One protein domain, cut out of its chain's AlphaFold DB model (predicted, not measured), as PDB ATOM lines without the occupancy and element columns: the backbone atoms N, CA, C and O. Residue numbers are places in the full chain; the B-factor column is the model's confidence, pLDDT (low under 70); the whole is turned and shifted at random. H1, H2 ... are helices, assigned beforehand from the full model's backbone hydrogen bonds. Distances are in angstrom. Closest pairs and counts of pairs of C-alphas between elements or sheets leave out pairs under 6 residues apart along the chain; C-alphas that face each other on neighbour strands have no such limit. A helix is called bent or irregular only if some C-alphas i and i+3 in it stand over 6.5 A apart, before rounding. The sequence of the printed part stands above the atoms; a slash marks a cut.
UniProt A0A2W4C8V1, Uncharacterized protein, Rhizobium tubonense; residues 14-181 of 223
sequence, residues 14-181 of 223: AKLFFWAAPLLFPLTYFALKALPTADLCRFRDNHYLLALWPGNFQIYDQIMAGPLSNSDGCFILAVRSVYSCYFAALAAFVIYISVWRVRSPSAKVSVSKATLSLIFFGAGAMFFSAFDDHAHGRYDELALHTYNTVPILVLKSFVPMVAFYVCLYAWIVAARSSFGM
ATOM      1  N   ALA A  14     207.008 179.188 272.468       68.19
ATOM      2  CA  ALA A  14     207.245 177.886 273.096       68.19
ATOM      3  C   ALA A  14     207.883 178.032 274.486       68.19
ATOM      4  O   ALA A  14     207.460 177.368 275.427       68.19
ATOM      5  N   LYS A  15     208.847 178.955 274.632       71.38
ATOM      6  CA  LYS A  15     209.438 179.298 275.931       71.38
ATOM      7  C   LYS A  15     208.388 179.881 276.875       71.38
ATOM      8  O   LYS A  15     208.283 179.413 277.996       71.38
ATOM      9  N   LEU A  16     207.582 180.841 276.422       73.75
ATOM     10  CA  LEU A  16     206.502 181.427 277.225       73.75
ATOM     11  C   LEU A  16     205.524 180.370 277.738       73.75
ATOM     12  O   LEU A  16     205.213 180.380 278.918       73.75
ATOM     13  N   PHE A  17     205.096 179.430 276.894       69.81
ATOM     14  CA  PHE A  17     204.218 178.335 277.317       69.81
ATOM     15  C   PHE A  17     204.884 177.417 278.348       69.81
ATOM     16  O   PHE A  17     204.274 177.061 279.354       69.81
ATOM     17  N   PHE A  18     206.153 177.074 278.117       70.06
ATOM     18  CA  PHE A  18     206.931 176.235 279.023       70.06
ATOM     19  C   PHE A  18     207.160 176.900 280.388       70.06
ATOM     20  O   PHE A  18     207.116 176.221 281.405       70.06
ATOM     21  N   TRP A  19     207.355 178.222 280.419       71.88
ATOM     22  CA  TRP A  19     207.555 178.994 281.651       71.88
ATOM     23  C   TRP A  19     206.247 179.416 282.335       71.88
ATOM     24  O   TRP A  19     206.226 179.569 283.553       71.88
ATOM     25  N   ALA A  20     205.150 179.568 281.591       71.88
ATOM     26  CA  ALA A  20     203.838 179.885 282.150       71.88
ATOM     27  C   ALA A  20     203.201 178.675 282.848       71.88
ATOM     28  O   ALA A  20     202.537 178.842 283.868       71.88
ATOM     29  N   ALA A  21     203.430 177.457 282.343       69.50
ATOM     30  CA  ALA A  21     202.867 176.242 282.928       69.50
ATOM     31  C   ALA A  21     203.224 176.060 284.424       69.50
ATOM     32  O   ALA A  21     202.295 175.875 285.209       69.50
ATOM     33  N   PRO A  22     204.490 176.210 284.873       68.94
ATOM     34  CA  PRO A  22     204.862 176.181 286.291       68.94
ATOM     35  C   PRO A  22     204.106 177.172 287.182       68.94
ATOM     36  O   PRO A  22     203.845 176.851 288.335       68.94
ATOM     37  N   LEU A  23     203.740 178.353 286.670       74.94
ATOM     38  CA  LEU A  23     202.981 179.359 287.429       74.94
ATOM     39  C   LEU A  23     201.495 178.999 287.551       74.94
ATOM     40  O   LEU A  23     200.855 179.345 288.542       74.94
ATOM     41  N   LEU A  24     200.945 178.270 286.577       79.88
ATOM     42  CA  LEU A  24     199.550 177.821 286.600       79.88
ATOM     43  C   LEU A  24     199.306 176.702 287.618       79.88
ATOM     44  O   LEU A  24     198.187 176.580 288.115       79.88
ATOM     45  N   PHE A  25     200.329 175.921 287.974       80.69
ATOM     46  CA  PHE A  25     200.217 174.861 288.981       80.69
ATOM     47  C   PHE A  25     199.814 175.378 290.373       80.69
ATOM     48  O   PHE A  25     198.742 174.991 290.842       80.69
ATOM     49  N   PRO A  26     200.577 176.276 291.033       84.69
ATOM     50  CA  PRO A  26     200.191 176.791 292.345       84.69
ATOM     51  C   PRO A  26     198.870 177.563 292.277       84.69
ATOM     52  O   PRO A  26     198.028 177.396 293.155       84.69
ATOM     53  N   LEU A  27     198.633 178.341 291.213       87.00
ATOM     54  CA  LEU A  27     197.358 179.039 291.025       87.00
ATOM     55  C   LEU A  27     196.175 178.069 290.968       87.00
ATOM     56  O   LEU A  27     195.157 178.312 291.612       87.00
ATOM     57  N   THR A  28     196.317 176.947 290.259       88.50
ATOM     58  CA  THR A  28     195.247 175.950 290.173       88.50
ATOM     59  C   THR A  28     195.028 175.236 291.504       88.50
ATOM     60  O   THR A  28     193.881 174.986 291.864       88.50
ATOM     61  N   TYR A  29     196.085 174.964 292.275       91.00
ATOM     62  CA  TYR A  29     195.940 174.430 293.632       91.00
ATOM     63  C   TYR A  29     195.058 175.327 294.504       91.00
ATOM     64  O   TYR A  29     194.104 174.859 295.124       91.00
ATOM     65  N   PHE A  30     195.359 176.629 294.531       92.56
ATOM     66  CA  PHE A  30     194.591 177.592 295.319       92.56
ATOM     67  C   PHE A  30     193.172 177.777 294.780       92.56
ATOM     68  O   PHE A  30     192.239 177.855 295.574       92.56
ATOM     69  N   ALA A  31     192.995 177.781 293.456       92.75
ATOM     70  CA  ALA A  31     191.675 177.844 292.837       92.75
ATOM     71  C   ALA A  31     190.811 176.636 293.226       92.75
ATOM     72  O   ALA A  31     189.669 176.815 293.635       92.75
ATOM     73  N   LEU A  32     191.366 175.419 293.180       93.38
ATOM     74  CA  LEU A  32     190.670 174.205 293.610       93.38
ATOM     75  C   LEU A  32     190.364 174.228 295.109       93.38
ATOM     76  O   LEU A  32     189.289 173.807 295.517       93.38
ATOM     77  N   LYS A  33     191.269 174.761 295.937       92.81
ATOM     78  CA  LYS A  33     191.048 174.864 297.386       92.81
ATOM     79  C   LYS A  33     189.903 175.822 297.735       92.81
ATOM     80  O   LYS A  33     189.285 175.672 298.783       92.81
ATOM     81  N   ALA A  34     189.636 176.804 296.875       94.06
ATOM     82  CA  ALA A  34     188.533 177.745 297.038       94.06
ATOM     83  C   ALA A  34     187.177 177.189 296.559       94.06
ATOM     84  O   ALA A  34     186.152 177.829 296.793       94.06
ATOM     85  N   LEU A  35     187.149 176.031 295.887       93.62
ATOM     86  CA  LEU A  35     185.902 175.435 295.416       93.62
ATOM     87  C   LEU A  35     185.109 174.788 296.561       93.62
ATOM     88  O   LEU A  35     185.699 174.221 297.485       93.62
ATOM     89  N   PRO A  36     183.767 174.788 296.478       96.00
ATOM     90  CA  PRO A  36     182.929 174.000 297.369       96.00
ATOM     91  C   PRO A  36     183.259 172.504 297.281       96.00
ATOM     92  O   PRO A  36     183.479 171.961 296.197       96.00
ATOM     93  N   THR A  37     183.188 171.797 298.412       94.69
ATOM     94  CA  THR A  37     183.427 170.343 298.475       94.69
ATOM     95  C   THR A  37     182.548 169.555 297.498       94.69
ATOM     96  O   THR A  37     183.010 168.577 296.917       94.69
ATOM     97  N   ALA A  38     181.308 169.997 297.263       95.19
ATOM     98  CA  ALA A  38     180.402 169.363 296.305       95.19
ATOM     99  C   ALA A  38     180.969 169.346 294.874       95.19
ATOM    100  O   ALA A  38     180.839 168.342 294.178       95.19
ATOM    101  N   ASP A  39     181.635 170.423 294.447       95.62
ATOM    102  CA  ASP A  39     182.254 170.498 293.122       95.62
ATOM    103  C   ASP A  39     183.528 169.655 293.053       95.62
ATOM    104  O   ASP A  39     183.763 168.974 292.054       95.62
ATOM    105  N   LEU A  40     184.320 169.629 294.130       95.06
ATOM    106  CA  LEU A  40     185.500 168.766 294.228       95.06
ATOM    107  C   LEU A  40     185.116 167.285 294.136       95.06
ATOM    108  O   LEU A  40     185.745 166.523 293.403       95.06
ATOM    109  N   CYS A  41     184.043 166.878 294.812       95.12
ATOM    110  CA  CYS A  41     183.582 165.493 294.777       95.12
ATOM    111  C   CYS A  41     183.031 165.065 293.410       95.12
ATOM    112  O   CYS A  41     183.010 163.871 293.127       95.12
ATOM    113  N   ARG A  42     182.725 165.987 292.484       95.75
ATOM    114  CA  ARG A  42     182.409 165.598 291.095       95.75
ATOM    115  C   ARG A  42     183.566 164.875 290.412       95.75
ATOM    116  O   ARG A  42     183.313 164.024 289.566       95.75
ATOM    117  N   PHE A  43     184.816 165.172 290.775       93.62
ATOM    118  CA  PHE A  43     185.980 164.447 290.253       93.62
ATOM    119  C   PHE A  43     186.050 163.003 290.747       93.62
ATOM    120  O   PHE A  43     186.573 162.146 290.044       93.62
ATOM    121  N   ARG A  44     185.514 162.745 291.942       93.31
ATOM    122  CA  ARG A  44     185.376 161.411 292.522       93.31
ATOM    123  C   ARG A  44     184.210 160.656 291.881       93.31
ATOM    124  O   ARG A  44     184.374 159.517 291.467       93.31
ATOM    125  N   ASP A  45     183.051 161.304 291.794       93.88
ATOM    126  CA  ASP A  45     181.794 160.658 291.396       93.88
ATOM    127  C   ASP A  45     181.712 160.425 289.874       93.88
ATOM    128  O   ASP A  45     181.051 159.498 289.401       93.88
ATOM    129  N   ASN A  46     182.402 161.247 289.077       94.75
ATOM    130  CA  ASN A  46     182.454 161.099 287.629       94.75
ATOM    131  C   ASN A  46     183.686 160.294 287.197       94.75
ATOM    132  O   ASN A  46     184.820 160.771 287.268       94.75
ATOM    133  N   HIS A  47     183.447 159.111 286.635       90.69
ATOM    134  CA  HIS A  47     184.499 158.197 286.192       90.69
ATOM    135  C   HIS A  47     185.425 158.807 285.130       90.69
ATOM    136  O   HIS A  47     186.616 158.510 285.126       90.69
ATOM    137  N   TYR A  48     184.922 159.688 284.258       91.75
ATOM    138  CA  TYR A  48     185.754 160.361 283.255       91.75
ATOM    139  C   TYR A  48     186.719 161.359 283.892       91.75
ATOM    140  O   TYR A  48     187.875 161.443 283.482       91.75
ATOM    141  N   LEU A  49     186.257 162.103 284.902       90.69
ATOM    142  CA  LEU A  49     187.098 163.051 285.632       90.69
ATOM    143  C   LEU A  49     188.110 162.325 286.519       90.69
ATOM    144  O   LEU A  49     189.260 162.755 286.605       90.69
ATOM    145  N   LEU A  50     187.712 161.205 287.120       89.56
ATOM    146  CA  LEU A  50     188.603 160.344 287.888       89.56
ATOM    147  C   LEU A  50     189.706 159.757 286.994       89.56
ATOM    148  O   LEU A  50     190.882 159.823 287.349       89.56
ATOM    149  N   ALA A  51     189.337 159.283 285.798       89.56
ATOM    150  CA  ALA A  51     190.236 158.670 284.819       89.56
ATOM    151  C   ALA A  51     191.233 159.638 284.164       89.56
ATOM    152  O   ALA A  51     192.145 159.183 283.471       89.56
ATOM    153  N   LEU A  52     191.111 160.955 284.388       90.62
ATOM    154  CA  LEU A  52     192.097 161.932 283.909       90.62
ATOM    155  C   LEU A  52     193.509 161.628 284.423       90.62
ATOM    156  O   LEU A  52     194.479 161.952 283.739       90.62
ATOM    157  N   TRP A  53     193.633 160.977 285.581       91.25
ATOM    158  CA  TRP A  53     194.867 160.341 286.029       91.25
ATOM    159  C   TRP A  53     194.600 158.865 286.347       91.25
ATOM    160  O   TRP A  53     193.877 158.591 287.304       91.25
ATOM    161  N   PRO A  54     195.189 157.890 285.631       85.56
ATOM    162  CA  PRO A  54     194.866 156.481 285.872       85.56
ATOM    163  C   PRO A  54     195.257 156.007 287.280       85.56
ATOM    164  O   PRO A  54     194.577 155.162 287.856       85.56
ATOM    165  N   GLY A  55     196.282 156.618 287.886       86.12
ATOM    166  CA  GLY A  55     196.670 156.340 289.268       86.12
ATOM    167  C   GLY A  55     195.629 156.779 290.304       86.12
ATOM    168  O   GLY A  55     195.796 156.470 291.476       86.12
ATOM    169  N   ASN A  56     194.569 157.503 289.921       91.00
ATOM    170  CA  ASN A  56     193.452 157.807 290.818       91.00
ATOM    171  C   ASN A  56     192.623 156.567 291.160       91.00
ATOM    172  O   ASN A  56     192.134 156.482 292.279       91.00
ATOM    173  N   PHE A  57     192.488 155.597 290.251       88.06
ATOM    174  CA  PHE A  57     191.716 154.379 290.523       88.06
ATOM    175  C   PHE A  57     192.326 153.543 291.649       88.06
ATOM    176  O   PHE A  57     191.604 152.971 292.451       88.06
ATOM    177  N   GLN A  58     193.654 153.510 291.744       84.25
ATOM    178  CA  GLN A  58     194.354 152.716 292.756       84.25
ATOM    179  C   GLN A  58     194.265 153.321 294.158       84.25
ATOM    180  O   GLN A  58     194.204 152.600 295.147       84.25
ATOM    181  N   ILE A  59     194.255 154.650 294.239       86.62
ATOM    182  CA  ILE A  59     194.159 155.380 295.503       86.62
ATOM    183  C   ILE A  59     192.702 155.651 295.905       86.62
ATOM    184  O   ILE A  59     192.443 155.921 297.071       86.62
ATOM    185  N   TYR A  60     191.745 155.566 294.974       89.25
ATOM    186  CA  TYR A  60     190.329 155.836 295.231       89.25
ATOM    187  C   TYR A  60     189.797 155.016 296.410       89.25
ATOM    188  O   TYR A  60     189.356 155.601 297.399       89.25
ATOM    189  N   ASP A  61     189.912 153.687 296.345       85.38
ATOM    190  CA  ASP A  61     189.401 152.799 297.397       85.38
ATOM    191  C   ASP A  61     190.094 153.066 298.738       85.38
ATOM    192  O   ASP A  61     189.464 153.062 299.792       85.38
ATOM    193  N   GLN A  62     191.389 153.383 298.694       85.19
ATOM    194  CA  GLN A  62     192.197 153.660 299.877       85.19
ATOM    195  C   GLN A  62     191.861 155.015 300.516       85.19
ATOM    196  O   GLN A  62     191.877 155.131 301.735       85.19
ATOM    197  N   ILE A  63     191.514 156.034 299.723       87.19
ATOM    198  CA  ILE A  63     191.005 157.315 300.233       87.19
ATOM    199  C   ILE A  63     189.633 157.114 300.870       87.19
ATOM    200  O   ILE A  63     189.382 157.676 301.929       87.19
ATOM    201  N   MET A  64     188.755 156.326 300.240       83.94
ATOM    202  CA  MET A  64     187.397 156.102 300.750       83.94
ATOM    203  C   MET A  64     187.374 155.250 302.022       83.94
ATOM    204  O   MET A  64     186.515 155.461 302.873       83.94
ATOM    205  N   ALA A  65     188.303 154.302 302.157       83.94
ATOM    206  CA  ALA A  65     188.447 153.465 303.348       83.94
ATOM    207  C   ALA A  65     189.391 154.063 304.409       83.94
ATOM    208  O   ALA A  65     189.463 153.552 305.528       83.94
ATOM    209  N   GLY A  66     190.152 155.096 304.049       79.88
ATOM    210  CA  GLY A  66     191.227 155.657 304.859       79.88
ATOM    211  C   GLY A  66     190.774 156.701 305.887       79.88
ATOM    212  O   GLY A  66     189.595 157.039 305.982       79.88
ATOM    213  N   PRO A  67     191.726 157.263 306.655       83.25
ATOM    214  CA  PRO A  67     191.445 158.237 307.713       83.25
ATOM    215  C   PRO A  67     191.210 159.669 307.197       83.25
ATOM    216  O   PRO A  67     190.941 160.574 307.988       83.25
ATOM    217  N   LEU A  68     191.360 159.906 305.890       85.94
ATOM    218  CA  LEU A  68     191.180 161.222 305.281       85.94
ATOM    219  C   LEU A  68     189.719 161.664 305.373       85.94
ATOM    220  O   LEU A  68     188.794 160.878 305.167       85.94
ATOM    221  N   SER A  69     189.501 162.957 305.625       91.19
ATOM    222  CA  SER A  69     188.154 163.507 305.531       91.19
ATOM    223  C   SER A  69     187.640 163.376 304.093       91.19
ATOM    224  O   SER A  69     188.404 163.466 303.127       91.19
ATOM    225  N   ASN A  70     186.324 163.226 303.928       91.56
ATOM    226  CA  ASN A  70     185.720 163.139 302.597       91.56
ATOM    227  C   ASN A  70     186.080 164.357 301.717       91.56
ATOM    228  O   ASN A  70     186.323 164.223 300.520       91.56
ATOM    229  N   SER A  71     186.168 165.549 302.322       92.50
ATOM    230  CA  SER A  71     186.557 166.768 301.607       92.50
ATOM    231  C   SER A  71     188.002 166.716 301.117       92.50
ATOM    232  O   SER A  71     188.269 167.087 299.974       92.50
ATOM    233  N   ASP A  72     188.927 166.231 301.947       93.44
ATOM    234  CA  ASP A  72     190.339 166.103 301.577       93.44
ATOM    235  C   ASP A  72     190.538 165.050 300.488       93.44
ATOM    236  O   ASP A  72     191.276 165.280 299.531       93.44
ATOM    237  N   GLY A  73     189.824 163.926 300.581       92.50
ATOM    238  CA  GLY A  73     189.829 162.890 299.553       92.50
ATOM    239  C   GLY A  73     189.369 163.410 298.191       92.50
ATOM    240  O   GLY A  73     190.070 163.247 297.189       92.50
ATOM    241  N   CYS A  74     188.227 164.106 298.155       94.38
ATOM    242  CA  CYS A  74     187.726 164.741 296.935       94.38
ATOM    243  C   CYS A  74     188.707 165.794 296.389       94.38
ATOM    244  O   CYS A  74     188.938 165.853 295.181       94.38
ATOM    245  N   PHE A  75     189.322 166.594 297.265       95.38
ATOM    246  CA  PHE A  75     190.321 167.587 296.871       95.38
ATOM    247  C   PHE A  75     191.564 166.943 296.239       95.38
ATOM    248  O   PHE A  75     191.993 167.371 295.168       95.38
ATOM    249  N   ILE A  76     192.119 165.890 296.851       93.50
ATOM    250  CA  ILE A  76     193.293 165.172 296.330       93.50
ATOM    251  C   ILE A  76     193.007 164.623 294.929       93.50
ATOM    252  O   ILE A  76     193.809 164.833 294.015       93.50
ATOM    253  N   LEU A  77     191.863 163.957 294.740       94.12
ATOM    254  CA  LEU A  77     191.471 163.402 293.442       94.12
ATOM    255  C   LEU A  77     191.295 164.503 292.389       94.12
ATOM    256  O   LEU A  77     191.826 164.380 291.285       94.12
ATOM    257  N   ALA A  78     190.627 165.607 292.741       95.06
ATOM    258  CA  ALA A  78     190.437 166.744 291.845       95.06
ATOM    259  C   ALA A  78     191.772 167.364 291.406       95.06
ATOM    260  O   ALA A  78     192.010 167.543 290.209       95.06
ATOM    261  N   VAL A  79     192.677 167.636 292.352       94.31
ATOM    262  CA  VAL A  79     194.000 168.200 292.050       94.31
ATOM    263  C   VAL A  79     194.797 167.262 291.149       94.31
ATOM    264  O   VAL A  79     195.333 167.706 290.133       94.31
ATOM    265  N   ARG A  80     194.835 165.962 291.469       92.81
ATOM    266  CA  ARG A  80     195.553 164.963 290.668       92.81
ATOM    267  C   ARG A  80     195.013 164.887 289.238       92.81
ATOM    268  O   ARG A  80     195.796 164.916 288.290       92.81
ATOM    269  N   SER A  81     193.691 164.866 289.070       94.56
ATOM    270  CA  SER A  81     193.041 164.864 287.755       94.56
ATOM    271  C   SER A  81     193.350 166.117 286.935       94.56
ATOM    272  O   SER A  81     193.713 166.022 285.762       94.56
ATOM    273  N   VAL A  82     193.238 167.301 287.542       93.69
ATOM    274  CA  VAL A  82     193.481 168.574 286.848       93.69
ATOM    275  C   VAL A  82     194.957 168.728 286.475       93.69
ATOM    276  O   VAL A  82     195.269 169.123 285.353       93.69
ATOM    277  N   TYR A  83     195.877 168.362 287.369       91.38
ATOM    278  CA  TYR A  83     197.315 168.384 287.083       91.38
ATOM    279  C   TYR A  83     197.692 167.422 285.964       91.38
ATOM    280  O   TYR A  83     198.433 167.799 285.056       91.38
ATOM    281  N   SER A  84     197.138 166.212 285.979       92.12
ATOM    282  CA  SER A  84     197.318 165.247 284.900       92.12
ATOM    283  C   SER A  84     196.841 165.801 283.552       92.12
ATOM    284  O   SER A  84     197.562 165.730 282.558       92.12
ATOM    285  N   CYS A  85     195.684 166.472 283.522       90.69
ATOM    286  CA  CYS A  85     195.186 167.148 282.321       90.69
ATOM    287  C   CYS A  85     196.155 168.237 281.817       90.69
ATOM    288  O   CYS A  85     196.452 168.295 280.620       90.69
ATOM    289  N   TYR A  86     196.722 169.052 282.715       88.62
ATOM    290  CA  TYR A  86     197.754 170.026 282.343       88.62
ATOM    291  C   TYR A  86     198.992 169.367 281.744       88.62
ATOM    292  O   TYR A  86     199.488 169.820 280.709       88.62
ATOM    293  N   PHE A  87     199.490 168.292 282.356       88.12
ATOM    294  CA  PHE A  87     200.636 167.565 281.823       88.12
ATOM    295  C   PHE A  87     200.341 166.909 280.481       88.12
ATOM    296  O   PHE A  87     201.187 166.961 279.593       88.12
ATOM    297  N   ALA A  88     199.140 166.365 280.294       89.12
ATOM    298  CA  ALA A  88     198.697 165.827 279.016       89.12
ATOM    299  C   ALA A  88     198.675 166.910 277.931       89.12
ATOM    300  O   ALA A  88     199.221 166.702 276.847       89.12
ATOM    301  N   ALA A  89     198.106 168.083 278.227       87.69
ATOM    302  CA  ALA A  89     198.065 169.212 277.302       87.69
ATOM    303  C   ALA A  89     199.474 169.725 276.963       87.69
ATOM    304  O   ALA A  89     199.790 169.963 275.794       87.69
ATOM    305  N   LEU A  90     200.350 169.842 277.967       85.31
ATOM    306  CA  LEU A  90     201.742 170.244 277.777       85.31
ATOM    307  C   LEU A  90     202.508 169.213 276.942       85.31
ATOM    308  O   LEU A  90     203.184 169.585 275.984       85.31
ATOM    309  N   ALA A  91     202.375 167.924 277.256       85.81
ATOM    310  CA  ALA A  91     202.990 166.841 276.500       85.81
ATOM    311  C   ALA A  91     202.501 166.852 275.047       85.81
ATOM    312  O   ALA A  91     203.320 166.853 274.134       85.81
ATOM    313  N   ALA A  92     201.189 166.956 274.815       85.62
ATOM    314  CA  ALA A  92     200.605 167.045 273.479       85.62
ATOM    315  C   ALA A  92     201.143 168.250 272.690       85.62
ATOM    316  O   ALA A  92     201.495 168.113 271.518       85.62
ATOM    317  N   PHE A  93     201.275 169.415 273.330       84.25
ATOM    318  CA  PHE A  93     201.851 170.609 272.713       84.25
ATOM    319  C   PHE A  93     203.333 170.429 272.361       84.25
ATOM    320  O   PHE A  93     203.754 170.763 271.250       84.25
ATOM    321  N   VAL A  94     204.127 169.864 273.276       82.06
ATOM    322  CA  VAL A  94     205.550 169.586 273.046       82.06
ATOM    323  C   VAL A  94     205.720 168.579 271.910       82.06
ATOM    324  O   VAL A  94     206.512 168.834 271.006       82.06
ATOM    325  N   ILE A  95     204.928 167.500 271.895       81.56
ATOM    326  CA  ILE A  95     204.877 166.525 270.797       81.56
ATOM    327  C   ILE A  95     204.524 167.237 269.498       81.56
ATOM    328  O   ILE A  95     205.234 167.095 268.510       81.56
ATOM    329  N   TYR A  96     203.459 168.035 269.474       81.69
ATOM    330  CA  TYR A  96     203.041 168.757 268.276       81.69
ATOM    331  C   TYR A  96     204.180 169.609 267.695       81.69
ATOM    332  O   TYR A  96     204.466 169.551 266.497       81.69
ATOM    333  N   ILE A  97     204.894 170.356 268.539       76.44
ATOM    334  CA  ILE A  97     206.017 171.182 268.087       76.44
ATOM    335  C   ILE A  97     207.196 170.325 267.624       76.44
ATOM    336  O   ILE A  97     207.693 170.541 266.515       76.44
ATOM    337  N   SER A  98     207.656 169.386 268.453       71.94
ATOM    338  CA  SER A  98     208.903 168.650 268.218       71.94
ATOM    339  C   SER A  98     208.773 167.588 267.135       71.94
ATOM    340  O   SER A  98     209.722 167.327 266.407       71.94
ATOM    341  N   VAL A  99     207.599 166.978 267.008       68.12
ATOM    342  CA  VAL A  99     207.368 165.872 266.088       68.12
ATOM    343  C   VAL A  99     206.800 166.358 264.754       68.12
ATOM    344  O   VAL A  99     207.179 165.846 263.698       68.12
ATOM    345  N   TRP A 100     205.902 167.345 264.767       66.44
ATOM    346  CA  TRP A 100     205.099 167.678 263.584       66.44
ATOM    347  C   TRP A 100     205.525 168.964 262.878       66.44
ATOM    348  O   TRP A 100     205.291 169.083 261.676       66.44
ATOM    349  N   ARG A 101     206.168 169.914 263.571       62.75
ATOM    350  CA  ARG A 101     206.536 171.220 262.988       62.75
ATOM    351  C   ARG A 101     208.030 171.478 262.877       62.75
ATOM    352  O   ARG A 101     208.468 172.072 261.894       62.75
ATOM    353  N   VAL A 102     208.810 171.096 263.880       57.28
ATOM    354  CA  VAL A 102     210.253 171.336 263.913       57.28
ATOM    355  C   VAL A 102     210.923 170.026 263.537       57.28
ATOM    356  O   VAL A 102     210.774 169.044 264.243       57.28
ATOM    357  N   ARG A 103     211.562 170.013 262.362       54.41
ATOM    358  CA  ARG A 103     212.397 168.947 261.775       54.41
ATOM    359  C   ARG A 103     212.741 167.817 262.761       54.41
ATOM    360  O   ARG A 103     213.357 168.089 263.786       54.41
ATOM    361  N   SER A 104     212.351 166.588 262.398       52.47
ATOM    362  CA  SER A 104     212.409 165.373 263.228       52.47
ATOM    363  C   SER A 104     213.596 165.374 264.199       52.47
ATOM    364  O   SER A 104     214.728 165.533 263.732       52.47
ATOM    365  N   PRO A 105     213.373 165.186 265.513       55.91
ATOM    366  CA  PRO A 105     214.467 165.108 266.468       55.91
ATOM    367  C   PRO A 105     215.455 164.031 266.008       55.91
ATOM    368  O   PRO A 105     215.068 162.903 265.712       55.91
ATOM    369  N   SER A 106     216.738 164.392 265.918       52.19
ATOM    370  CA  SER A 106     217.820 163.516 265.436       52.19
ATOM    371  C   SER A 106     218.147 162.363 266.399       52.19
ATOM    372  O   SER A 106     219.059 161.575 266.142       52.19
ATOM    373  N   ALA A 107     217.444 162.273 267.530       58.84
ATOM    374  CA  ALA A 107     217.675 161.251 268.531       58.84
ATOM    375  C   ALA A 107     217.143 159.903 268.023       58.84
ATOM    376  O   ALA A 107     215.936 159.677 267.965       58.84
ATOM    377  N   LYS A 108     218.061 158.995 267.671       63.53
ATOM    378  CA  LYS A 108     217.762 157.582 267.401       63.53
ATOM    379  C   LYS A 108     217.431 156.878 268.720       63.53
ATOM    380  O   LYS A 108     218.248 156.144 269.269       63.53
ATOM    381  N   VAL A 109     216.252 157.150 269.267       68.75
ATOM    382  CA  VAL A 109     215.740 156.427 270.433       68.75
ATOM    383  C   VAL A 109     215.128 155.121 269.934       68.75
ATOM    384  O   VAL A 109     214.217 155.137 269.113       68.75
ATOM    385  N   SER A 110     215.637 153.981 270.405       79.00
ATOM    386  CA  SER A 110     215.049 152.680 270.066       79.00
ATOM    387  C   SER A 110     213.637 152.566 270.645       79.00
ATOM    388  O   SER A 110     213.456 152.743 271.853       79.00
ATOM    389  N   VAL A 111     212.651 152.213 269.813       81.94
ATOM    390  CA  VAL A 111     211.260 151.988 270.246       81.94
ATOM    391  C   VAL A 111     211.157 150.906 271.300       81.94
ATOM    392  O   VAL A 111     210.388 151.069 272.243       81.94
ATOM    393  N   SER A 112     211.949 149.837 271.202       81.06
ATOM    394  CA  SER A 112     211.927 148.776 272.211       81.06
ATOM    395  C   SER A 112     212.358 149.301 273.580       81.06
ATOM    396  O   SER A 112     211.673 149.060 274.570       81.06
ATOM    397  N   LYS A 113     213.427 150.109 273.633       82.06
ATOM    398  CA  LYS A 113     213.886 150.753 274.875       82.06
ATOM    399  C   LYS A 113     212.848 151.738 275.408       82.06
ATOM    400  O   LYS A 113     212.532 151.688 276.587       82.06
ATOM    401  N   ALA A 114     212.283 152.583 274.547       82.94
ATOM    402  CA  ALA A 114     211.268 153.549 274.961       82.94
ATOM    403  C   ALA A 114     209.977 152.873 275.452       82.94
ATOM    404  O   ALA A 114     209.360 153.349 276.399       82.94
ATOM    405  N   THR A 115     209.584 151.751 274.841       83.62
ATOM    406  CA  THR A 115     208.412 150.959 275.253       83.62
ATOM    407  C   THR A 115     208.658 150.304 276.603       83.62
ATOM    408  O   THR A 115     207.823 150.427 277.492       83.62
ATOM    409  N   LEU A 116     209.828 149.687 276.796       86.12
ATOM    410  CA  LEU A 116     210.219 149.138 278.095       86.12
ATOM    411  C   LEU A 116     210.270 150.222 279.174       86.12
ATOM    412  O   LEU A 116     209.770 150.000 280.270       86.12
ATOM    413  N   SER A 117     210.804 151.408 278.866       83.94
ATOM    414  CA  SER A 117     210.777 152.542 279.790       83.94
ATOM    415  C   SER A 117     209.350 152.980 280.110       83.94
ATOM    416  O   SER A 117     209.037 153.154 281.277       83.94
ATOM    417  N   LEU A 118     208.467 153.118 279.120       86.50
ATOM    418  CA  LEU A 118     207.074 153.493 279.367       86.50
ATOM    419  C   LEU A 118     206.343 152.455 280.225       86.50
ATOM    420  O   LEU A 118     205.604 152.838 281.120       86.50
ATOM    421  N   ILE A 119     206.568 151.161 279.990       86.00
ATOM    422  CA  ILE A 119     205.976 150.096 280.806       86.00
ATOM    423  C   ILE A 119     206.542 150.148 282.226       86.00
ATOM    424  O   ILE A 119     205.771 150.155 283.177       86.00
ATOM    425  N   PHE A 120     207.864 150.224 282.384       84.50
ATOM    426  CA  PHE A 120     208.504 150.185 283.698       84.50
ATOM    427  C   PHE A 120     208.195 151.433 284.530       84.50
ATOM    428  O   PHE A 120     207.752 151.325 285.668       84.50
ATOM    429  N   PHE A 121     208.367 152.625 283.955       82.44
ATOM    430  CA  PHE A 121     208.052 153.882 284.630       82.44
ATOM    431  C   PHE A 121     206.553 154.133 284.718       82.44
ATOM    432  O   PHE A 121     206.118 154.760 285.671       82.44
ATOM    433  N   GLY A 122     205.757 153.647 283.766       80.25
ATOM    434  CA  GLY A 122     204.302 153.740 283.828       80.25
ATOM    435  C   GLY A 122     203.733 152.848 284.920       80.25
ATOM    436  O   GLY A 122     203.013 153.343 285.777       80.25
ATOM    437  N   ALA A 123     204.120 151.572 284.958       78.88
ATOM    438  CA  ALA A 123     203.761 150.675 286.050       78.88
ATOM    439  C   ALA A 123     204.298 151.203 287.386       78.88
ATOM    440  O   ALA A 123     203.544 151.283 288.346       78.88
ATOM    441  N   GLY A 124     205.557 151.647 287.433       79.06
ATOM    442  CA  GLY A 124     206.143 152.273 288.617       79.06
ATOM    443  C   GLY A 124     205.362 153.503 289.080       79.06
ATOM    444  O   GLY A 124     205.030 153.602 290.254       79.06
ATOM    445  N   ALA A 125     204.990 154.408 288.172       79.19
ATOM    446  CA  ALA A 125     204.182 155.586 288.486       79.19
ATOM    447  C   ALA A 125     202.815 155.217 289.070       79.19
ATOM    448  O   ALA A 125     202.316 155.944 289.926       79.19
ATOM    449  N   MET A 126     202.235 154.092 288.644       77.38
ATOM    450  CA  MET A 126     201.023 153.533 289.241       77.38
ATOM    451  C   MET A 126     201.312 152.952 290.636       77.38
ATOM    452  O   MET A 126     200.665 153.334 291.602       77.38
ATOM    453  N   PHE A 127     202.353 152.132 290.806       75.00
ATOM    454  CA  PHE A 127     202.714 151.581 292.122       75.00
ATOM    455  C   PHE A 127     203.013 152.665 293.170       75.00
ATOM    456  O   PHE A 127     202.475 152.610 294.270       75.00
ATOM    457  N   PHE A 128     203.777 153.701 292.816       76.12
ATOM    458  CA  PHE A 128     204.056 154.843 293.700       76.12
ATOM    459  C   PHE A 128     202.873 155.821 293.840       76.12
ATOM    460  O   PHE A 128     202.967 156.810 294.564       76.12
ATOM    461  N   SER A 129     201.761 155.577 293.141       77.19
ATOM    462  CA  SER A 129     200.532 156.367 293.258       77.19
ATOM    463  C   SER A 129     199.560 155.841 294.317       77.19
ATOM    464  O   SER A 129     198.555 156.522 294.546       77.19
ATOM    465  N   ALA A 130     199.848 154.689 294.936       82.69
ATOM    466  CA  ALA A 130     199.079 154.072 296.019       82.69
ATOM    467  C   ALA A 130     199.700 154.357 297.400       82.69
ATOM    468  O   ALA A 130     200.889 154.666 297.494       82.69
ATOM    469  N   PHE A 131     198.893 154.262 298.462       83.75
ATOM    470  CA  PHE A 131     199.378 154.314 299.839       83.75
ATOM    471  C   PHE A 131     200.154 153.043 300.195       83.75
ATOM    472  O   PHE A 131     199.697 151.934 299.912       83.75
ATOM    473  N   ASP A 132     201.303 153.220 300.838       83.81
ATOM    474  CA  ASP A 132     202.146 152.152 301.365       83.81
ATOM    475  C   ASP A 132     202.786 152.594 302.688       83.81
ATOM    476  O   ASP A 132     203.939 153.023 302.730       83.81
ATOM    477  N   ASP A 133     202.030 152.454 303.779       82.12
ATOM    478  CA  ASP A 133     202.500 152.746 305.143       82.12
ATOM    479  C   ASP A 133     203.580 151.760 305.630       82.12
ATOM    480  O   ASP A 133     204.160 151.934 306.704       82.12
ATOM    481  N   HIS A 134     203.847 150.705 304.857       83.94
ATOM    482  CA  HIS A 134     204.886 149.719 305.125       83.94
ATOM    483  C   HIS A 134     206.137 149.931 304.267       83.94
ATOM    484  O   HIS A 134     207.087 149.147 304.380       83.94
ATOM    485  N   ALA A 135     206.187 150.984 303.449       80.25
ATOM    486  CA  ALA A 135     207.410 151.382 302.777       80.25
ATOM    487  C   ALA A 135     208.453 151.794 303.827       80.25
ATOM    488  O   ALA A 135     208.201 152.618 304.696       80.25
ATOM    489  N   HIS A 136     209.642 151.195 303.764       78.81
ATOM    490  CA  HIS A 136     210.767 151.545 304.631       78.81
ATOM    491  C   HIS A 136     212.046 151.669 303.794       78.81
ATOM    492  O   HIS A 136     212.227 150.987 302.780       78.81
ATOM    493  N   GLY A 137     212.979 152.510 304.241       79.31
ATOM    494  CA  GLY A 137     214.301 152.662 303.628       79.31
ATOM    495  C   GLY A 137     214.400 153.820 302.633       79.31
ATOM    496  O   GLY A 137     213.685 154.809 302.723       79.31
ATOM    497  N   ARG A 138     215.335 153.726 301.677       75.44
ATOM    498  CA  ARG A 138     215.771 154.868 300.842       75.44
ATOM    499  C   ARG A 138     214.675 155.484 299.955       75.44
ATOM    500  O   ARG A 138     214.835 156.618 299.518       75.44
ATOM    501  N   TYR A 139     213.601 154.751 299.663       74.56
ATOM    502  CA  TYR A 139     212.512 155.209 298.787       74.56
ATOM    503  C   TYR A 139     211.219 155.545 299.538       74.56
ATOM    504  O   TYR A 139     210.230 155.903 298.905       74.56
ATOM    505  N   ASP A 140     211.242 155.478 300.869       80.56
ATOM    506  CA  ASP A 140     210.109 155.811 301.735       80.56
ATOM    507  C   ASP A 140     209.606 157.252 301.521       80.56
ATOM    508  O   ASP A 140     208.410 157.544 301.483       80.56
ATOM    509  N   GLU A 141     210.532 158.168 301.237       80.06
ATOM    510  CA  GLU A 141     210.206 159.563 300.945       80.06
ATOM    511  C   GLU A 141     209.311 159.733 299.707       80.06
ATOM    512  O   GLU A 141     208.585 160.721 299.617       80.06
ATOM    513  N   LEU A 142     209.323 158.778 298.769       79.19
ATOM    514  CA  LEU A 142     208.494 158.806 297.560       79.19
ATOM    515  C   LEU A 142     207.143 158.107 297.750       79.19
ATOM    516  O   LEU A 142     206.231 158.354 296.961       79.19
ATOM    517  N   ALA A 143     206.999 157.270 298.780       84.44
ATOM    518  CA  ALA A 143     205.760 156.564 299.067       84.44
ATOM    519  C   ALA A 143     204.682 157.523 299.588       84.44
ATOM    520  O   ALA A 143     204.956 158.510 300.293       84.44
ATOM    521  N   LEU A 144     203.429 157.250 299.223       85.12
ATOM    522  CA  LEU A 144     202.288 157.913 299.836       85.12
ATOM    523  C   LEU A 144     201.988 157.201 301.150       85.12
ATOM    524  O   LEU A 144     201.803 155.994 301.176       85.12
ATOM    525  N   HIS A 145     201.901 157.973 302.222       87.44
ATOM    526  CA  HIS A 145     201.559 157.491 303.553       87.44
ATOM    527  C   HIS A 145     200.244 158.099 303.987       87.44
ATOM    528  O   HIS A 145     200.000 159.279 303.720       87.44
ATOM    529  N   THR A 146     199.415 157.331 304.677       85.44
ATOM    530  CA  THR A 146     198.107 157.776 305.172       85.44
ATOM    531  C   THR A 146     198.232 158.904 306.196       85.44
ATOM    532  O   THR A 146     197.338 159.741 306.304       85.44
ATOM    533  N   TYR A 147     199.372 158.985 306.889       86.56
ATOM    534  CA  TYR A 147     199.702 160.055 307.831       86.56
ATOM    535  C   TYR A 147     200.318 161.304 307.174       86.56
ATOM    536  O   TYR A 147     200.565 162.302 307.857       86.56
ATOM    537  N   ASN A 148     200.577 161.299 305.859       88.06
ATOM    538  CA  ASN A 148     201.038 162.505 305.171       88.06
ATOM    539  C   ASN A 148     199.918 163.549 305.115       88.06
ATOM    540  O   ASN A 148     198.754 163.247 304.859       88.06
ATOM    541  N   THR A 149     200.290 164.821 305.245       90.44
ATOM    542  CA  THR A 149     199.340 165.920 305.046       90.44
ATOM    543  C   THR A 149     198.912 166.022 303.577       90.44
ATOM    544  O   THR A 149     199.670 165.688 302.664       90.44
ATOM    545  N   VAL A 150     197.711 166.552 303.328       90.50
ATOM    546  CA  VAL A 150     197.157 166.750 301.973       90.50
ATOM    547  C   VAL A 150     198.138 167.438 301.004       90.50
ATOM    548  O   VAL A 150     198.317 166.928 299.895       90.50
ATOM    549  N   PRO A 151     198.837 168.534 301.375       90.19
ATOM    550  CA  PRO A 151     199.815 169.157 300.481       90.19
ATOM    551  C   PRO A 151     200.975 168.223 300.117       90.19
ATOM    552  O   PRO A 151     201.423 168.227 298.971       90.19
ATOM    553  N   ILE A 152     201.444 167.403 301.065       89.88
ATOM    554  CA  ILE A 152     202.514 166.425 300.831       89.88
ATOM    555  C   ILE A 152     202.023 165.330 299.884       89.88
ATOM    556  O   ILE A 152     202.734 164.984 298.944       89.88
ATOM    557  N   LEU A 153     200.801 164.824 300.071       89.69
ATOM    558  CA  LEU A 153     200.206 163.821 299.182       89.69
ATOM    559  C   LEU A 153     200.085 164.328 297.742       89.69
ATOM    560  O   LEU A 153     200.454 163.625 296.797       89.69
ATOM    561  N   VAL A 154     199.628 165.569 297.569       88.88
ATOM    562  CA  VAL A 154     199.560 166.227 296.258       88.88
ATOM    563  C   VAL A 154     200.954 166.380 295.647       88.88
ATOM    564  O   VAL A 154     201.148 166.043 294.479       88.88
ATOM    565  N   LEU A 155     201.932 166.851 296.426       88.88
ATOM    566  CA  LEU A 155     203.299 167.058 295.950       88.88
ATOM    567  C   LEU A 155     203.964 165.741 295.529       88.88
ATOM    568  O   LEU A 155     204.538 165.663 294.444       88.88
ATOM    569  N   LYS A 156     203.843 164.689 296.344       88.88
ATOM    570  CA  LYS A 156     204.381 163.357 296.039       88.88
ATOM    571  C   LYS A 156     203.737 162.749 294.792       88.88
ATOM    572  O   LYS A 156     204.431 162.130 293.995       88.88
ATOM    573  N   SER A 157     202.450 163.017 294.554       87.44
ATOM    574  CA  SER A 157     201.736 162.580 293.342       87.44
ATOM    575  C   SER A 157     202.246 163.249 292.053       87.44
ATOM    576  O   SER A 157     202.007 162.745 290.957       87.44
ATOM    577  N   PHE A 158     202.962 164.371 292.155       87.69
ATOM    578  CA  PHE A 158     203.451 165.134 291.006       87.69
ATOM    579  C   PHE A 158     204.596 164.437 290.265       87.69
ATOM    580  O   PHE A 158     204.626 164.402 289.035       87.69
ATOM    581  N   VAL A 159     205.538 163.862 291.013       86.38
ATOM    582  CA  VAL A 159     206.726 163.186 290.473       86.38
ATOM    583  C   VAL A 159     206.364 162.030 289.526       86.38
ATOM    584  O   VAL A 159     206.850 162.042 288.388       86.38
ATOM    585  N   PRO A 160     205.498 161.065 289.907       86.12
ATOM    586  CA  PRO A 160     205.112 159.977 289.012       86.12
ATOM    587  C   PRO A 160     204.323 160.471 287.790       86.12
ATOM    588  O   PRO A 160     204.505 159.920 286.704       86.12
ATOM    589  N   MET A 161     203.522 161.540 287.911       88.44
ATOM    590  CA  MET A 161     202.855 162.163 286.756       88.44
ATOM    591  C   MET A 161     203.865 162.720 285.753       88.44
ATOM    592  O   MET A 161     203.801 162.393 284.567       88.44
ATOM    593  N   VAL A 162     204.832 163.520 286.214       87.00
ATOM    594  CA  VAL A 162     205.885 164.074 285.347       87.00
ATOM    595  C   VAL A 162     206.647 162.947 284.653       87.00
ATOM    596  O   VAL A 162     206.805 162.978 283.433       87.00
ATOM    597  N   ALA A 163     207.080 161.934 285.412       86.69
ATOM    598  CA  ALA A 163     207.807 160.792 284.870       86.69
ATOM    599  C   ALA A 163     206.996 160.066 283.784       86.69
ATOM    600  O   ALA A 163     207.514 159.822 282.693       86.69
ATOM    601  N   PHE A 164     205.710 159.803 284.040       89.06
ATOM    602  CA  PHE A 164     204.811 159.161 283.082       89.06
ATOM    603  C   PHE A 164     204.720 159.937 281.762       89.06
ATOM    604  O   PHE A 164     204.960 159.373 280.692       89.06
ATOM    605  N   TYR A 165     204.434 161.242 281.816       88.31
ATOM    606  CA  TYR A 165     204.282 162.059 280.607       88.31
ATOM    607  C   TYR A 165     205.603 162.277 279.854       88.31
ATOM    608  O   TYR A 165     205.601 162.350 278.623       88.31
ATOM    609  N   VAL A 166     206.743 162.312 280.553       86.44
ATOM    610  CA  VAL A 166     208.074 162.337 279.923       86.44
ATOM    611  C   VAL A 166     208.368 161.021 279.200       86.44
ATOM    612  O   VAL A 166     208.831 161.037 278.055       86.44
ATOM    613  N   CYS A 167     208.065 159.876 279.816       87.56
ATOM    614  CA  CYS A 167     208.209 158.573 279.169       87.56
ATOM    615  C   CYS A 167     207.276 158.436 277.961       87.56
ATOM    616  O   CYS A 167     207.705 157.946 276.916       87.56
ATOM    617  N   LEU A 168     206.038 158.928 278.065       88.06
ATOM    618  CA  LEU A 168     205.086 158.943 276.958       88.06
ATOM    619  C   LEU A 168     205.605 159.791 275.789       88.06
ATOM    620  O   LEU A 168     205.568 159.351 274.640       88.06
ATOM    621  N   TYR A 169     206.155 160.973 276.075       86.31
ATOM    622  CA  TYR A 169     206.808 161.811 275.070       86.31
ATOM    623  C   TYR A 169     207.947 161.066 274.356       86.31
ATOM    624  O   TYR A 169     207.972 161.002 273.124       86.31
ATOM    625  N   ALA A 170     208.870 160.475 275.121       84.25
ATOM    626  CA  ALA A 170     209.999 159.725 274.573       84.25
ATOM    627  C   ALA A 170     209.534 158.538 273.715       84.25
ATOM    628  O   ALA A 170     210.094 158.291 272.643       84.25
ATOM    629  N   TRP A 171     208.479 157.846 274.151       88.00
ATOM    630  CA  TRP A 171     207.864 156.753 273.411       88.00
ATOM    631  C   TRP A 171     207.287 157.209 272.074       88.00
ATOM    632  O   TRP A 171     207.600 156.610 271.050       88.00
ATOM    633  N   ILE A 172     206.525 158.306 272.044       85.69
ATOM    634  CA  ILE A 172     205.925 158.836 270.809       85.69
ATOM    635  C   ILE A 172     207.003 159.273 269.809       85.69
ATOM    636  O   ILE A 172     206.897 158.996 268.609       85.69
ATOM    637  N   VAL A 173     208.067 159.920 270.293       82.44
ATOM    638  CA  VAL A 173     209.213 160.308 269.460       82.44
ATOM    639  C   VAL A 173     209.899 159.075 268.864       82.44
ATOM    640  O   VAL A 173     210.151 159.039 267.656       82.44
ATOM    641  N   ALA A 174     210.159 158.052 269.682       83.00
ATOM    642  CA  ALA A 174     210.751 156.803 269.222       83.00
ATOM    643  C   ALA A 174     209.839 156.100 268.205       83.00
ATOM    644  O   ALA A 174     210.299 155.748 267.116       83.00
ATOM    645  N   ALA A 175     208.546 155.959 268.515       82.69
ATOM    646  CA  ALA A 175     207.557 155.274 267.685       82.69
ATOM    647  C   ALA A 175     207.518 155.875 266.281       82.69
ATOM    648  O   ALA A 175     207.659 155.161 265.289       82.69
ATOM    649  N   ARG A 176     207.450 157.206 266.173       77.88
ATOM    650  CA  ARG A 176     207.516 157.870 264.869       77.88
ATOM    651  C   ARG A 176     208.793 157.543 264.099       77.88
ATOM    652  O   ARG A 176     208.720 157.350 262.885       77.88
ATOM    653  N   SER A 177     209.943 157.537 264.775       74.50
ATOM    654  CA  SER A 177     211.233 157.285 264.129       74.50
ATOM    655  C   SER A 177     211.309 155.879 263.522       74.50
ATOM    656  O   SER A 177     211.843 155.728 262.426       74.50
ATOM    657  N   SER A 178     210.721 154.872 264.179       75.56
ATOM    658  CA  SER A 178     210.719 153.487 263.688       75.56
ATOM    659  C   SER A 178     209.606 153.189 262.691       75.56
ATOM    660  O   SER A 178     209.847 152.451 261.743       75.56
ATOM    661  N   PHE A 179     208.416 153.773 262.848       73.62
ATOM    662  CA  PHE A 179     207.309 153.553 261.909       73.62
ATOM    663  C   PHE A 179     207.420 154.384 260.631       73.62
ATOM    664  O   PHE A 179     206.552 154.298 259.767       73.62
ATOM    665  N   GLY A 180     208.464 155.210 260.496       61.72
ATOM    666  CA  GLY A 180     208.686 155.988 259.283       61.72
ATOM    667  C   GLY A 180     207.489 156.868 258.930       61.72
ATOM    668  O   GLY A 180     207.282 157.146 257.748       61.72
ATOM    669  N   MET A 181     206.709 157.308 259.932       56.19
ATOM    670  CA  MET A 181     205.638 158.281 259.737       56.19
ATOM    671  C   MET A 181     206.299 159.597 259.332       56.19
ATOM    672  O   MET A 181     206.551 160.487 260.152       56.19
TER     673      MET A 181
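This is residues 14 to 181 of the 223 residues of an uncharacterized protein of Rhizobium tubonense (UniProt A0A2W4C8V1). Four helices, H1, H5, H7 and H6, stand side by side in a zigzag row, and the short H2, H3 and H4 gather round residues 70 to 81 of H5. H4, H5, H6 and H7 form an up-and-down bundle, each running against the one before it. The printed part has 168 residues with seven named helices, H1 to H7 in chain order, and no named strand: all helix. It is compact, with a radius of gyration of the C-alphas of 17.4 A and spans of 51 by 35 by 28 A.

H1, residues 14 to 33, begins at C-alpha 14 (207.245, 177.886, 273.096), has a kink of 39 degrees near residue 23 and measures 29.4 A. H2 is residues 37 to 45, H3 47 to 50. H4, residues 55 to 65, is only just irregular: C-alphas 58 and 61 are 6.8 A apart. H5, residues 70 to 101, measures 45.5 A; H6, 111 to 127, 23.5 A; H7, 150 to 179, 43.4 A, ending at C-alpha 179 (207.309, 153.553, 261.909).

H5 is the hub. With residues 75 to 90 alone it touches H1, closest C-alphas Tyr 29 and Val 79, 6.7 A. H2 touches H5 at a steep tilt of 64 degrees, C-alphas of Cys 41 and Cys 74 closest at 4.7 A. H3 touches H5, C-alphas of Leu 50 and Ser 81 closest at 6.3 A. H4 and H5 form a hairpin, C-alphas of Ile 63 and Gly 73 closest at 5.7 A. H7 touches H5 at a shallow tilt of 26 degrees, the same way, C-alphas of Ile 76 and Val 154 closest at 6.4 A. H6 and H7 form a hairpin, C-alphas of Ala 125 and Pro 160 closest at 4.5 A. H5 and H6 are apart. Every O i to N i+4 pair is within hydrogen-bond range in H5 and H6, against 12 of 16 in H1, 3 of 5 in H2, 4 of 7 in H4 and 23 of 26 in H7; H3 is too short for such a pair.

The C-alphas of Pro 67 and Arg 103 are farthest apart, 51.6 A. The printed part has no cut. The link from H6 to H7, residues 128 to 149, is long. Low pLDDT, under 70, includes residues 99 to 109.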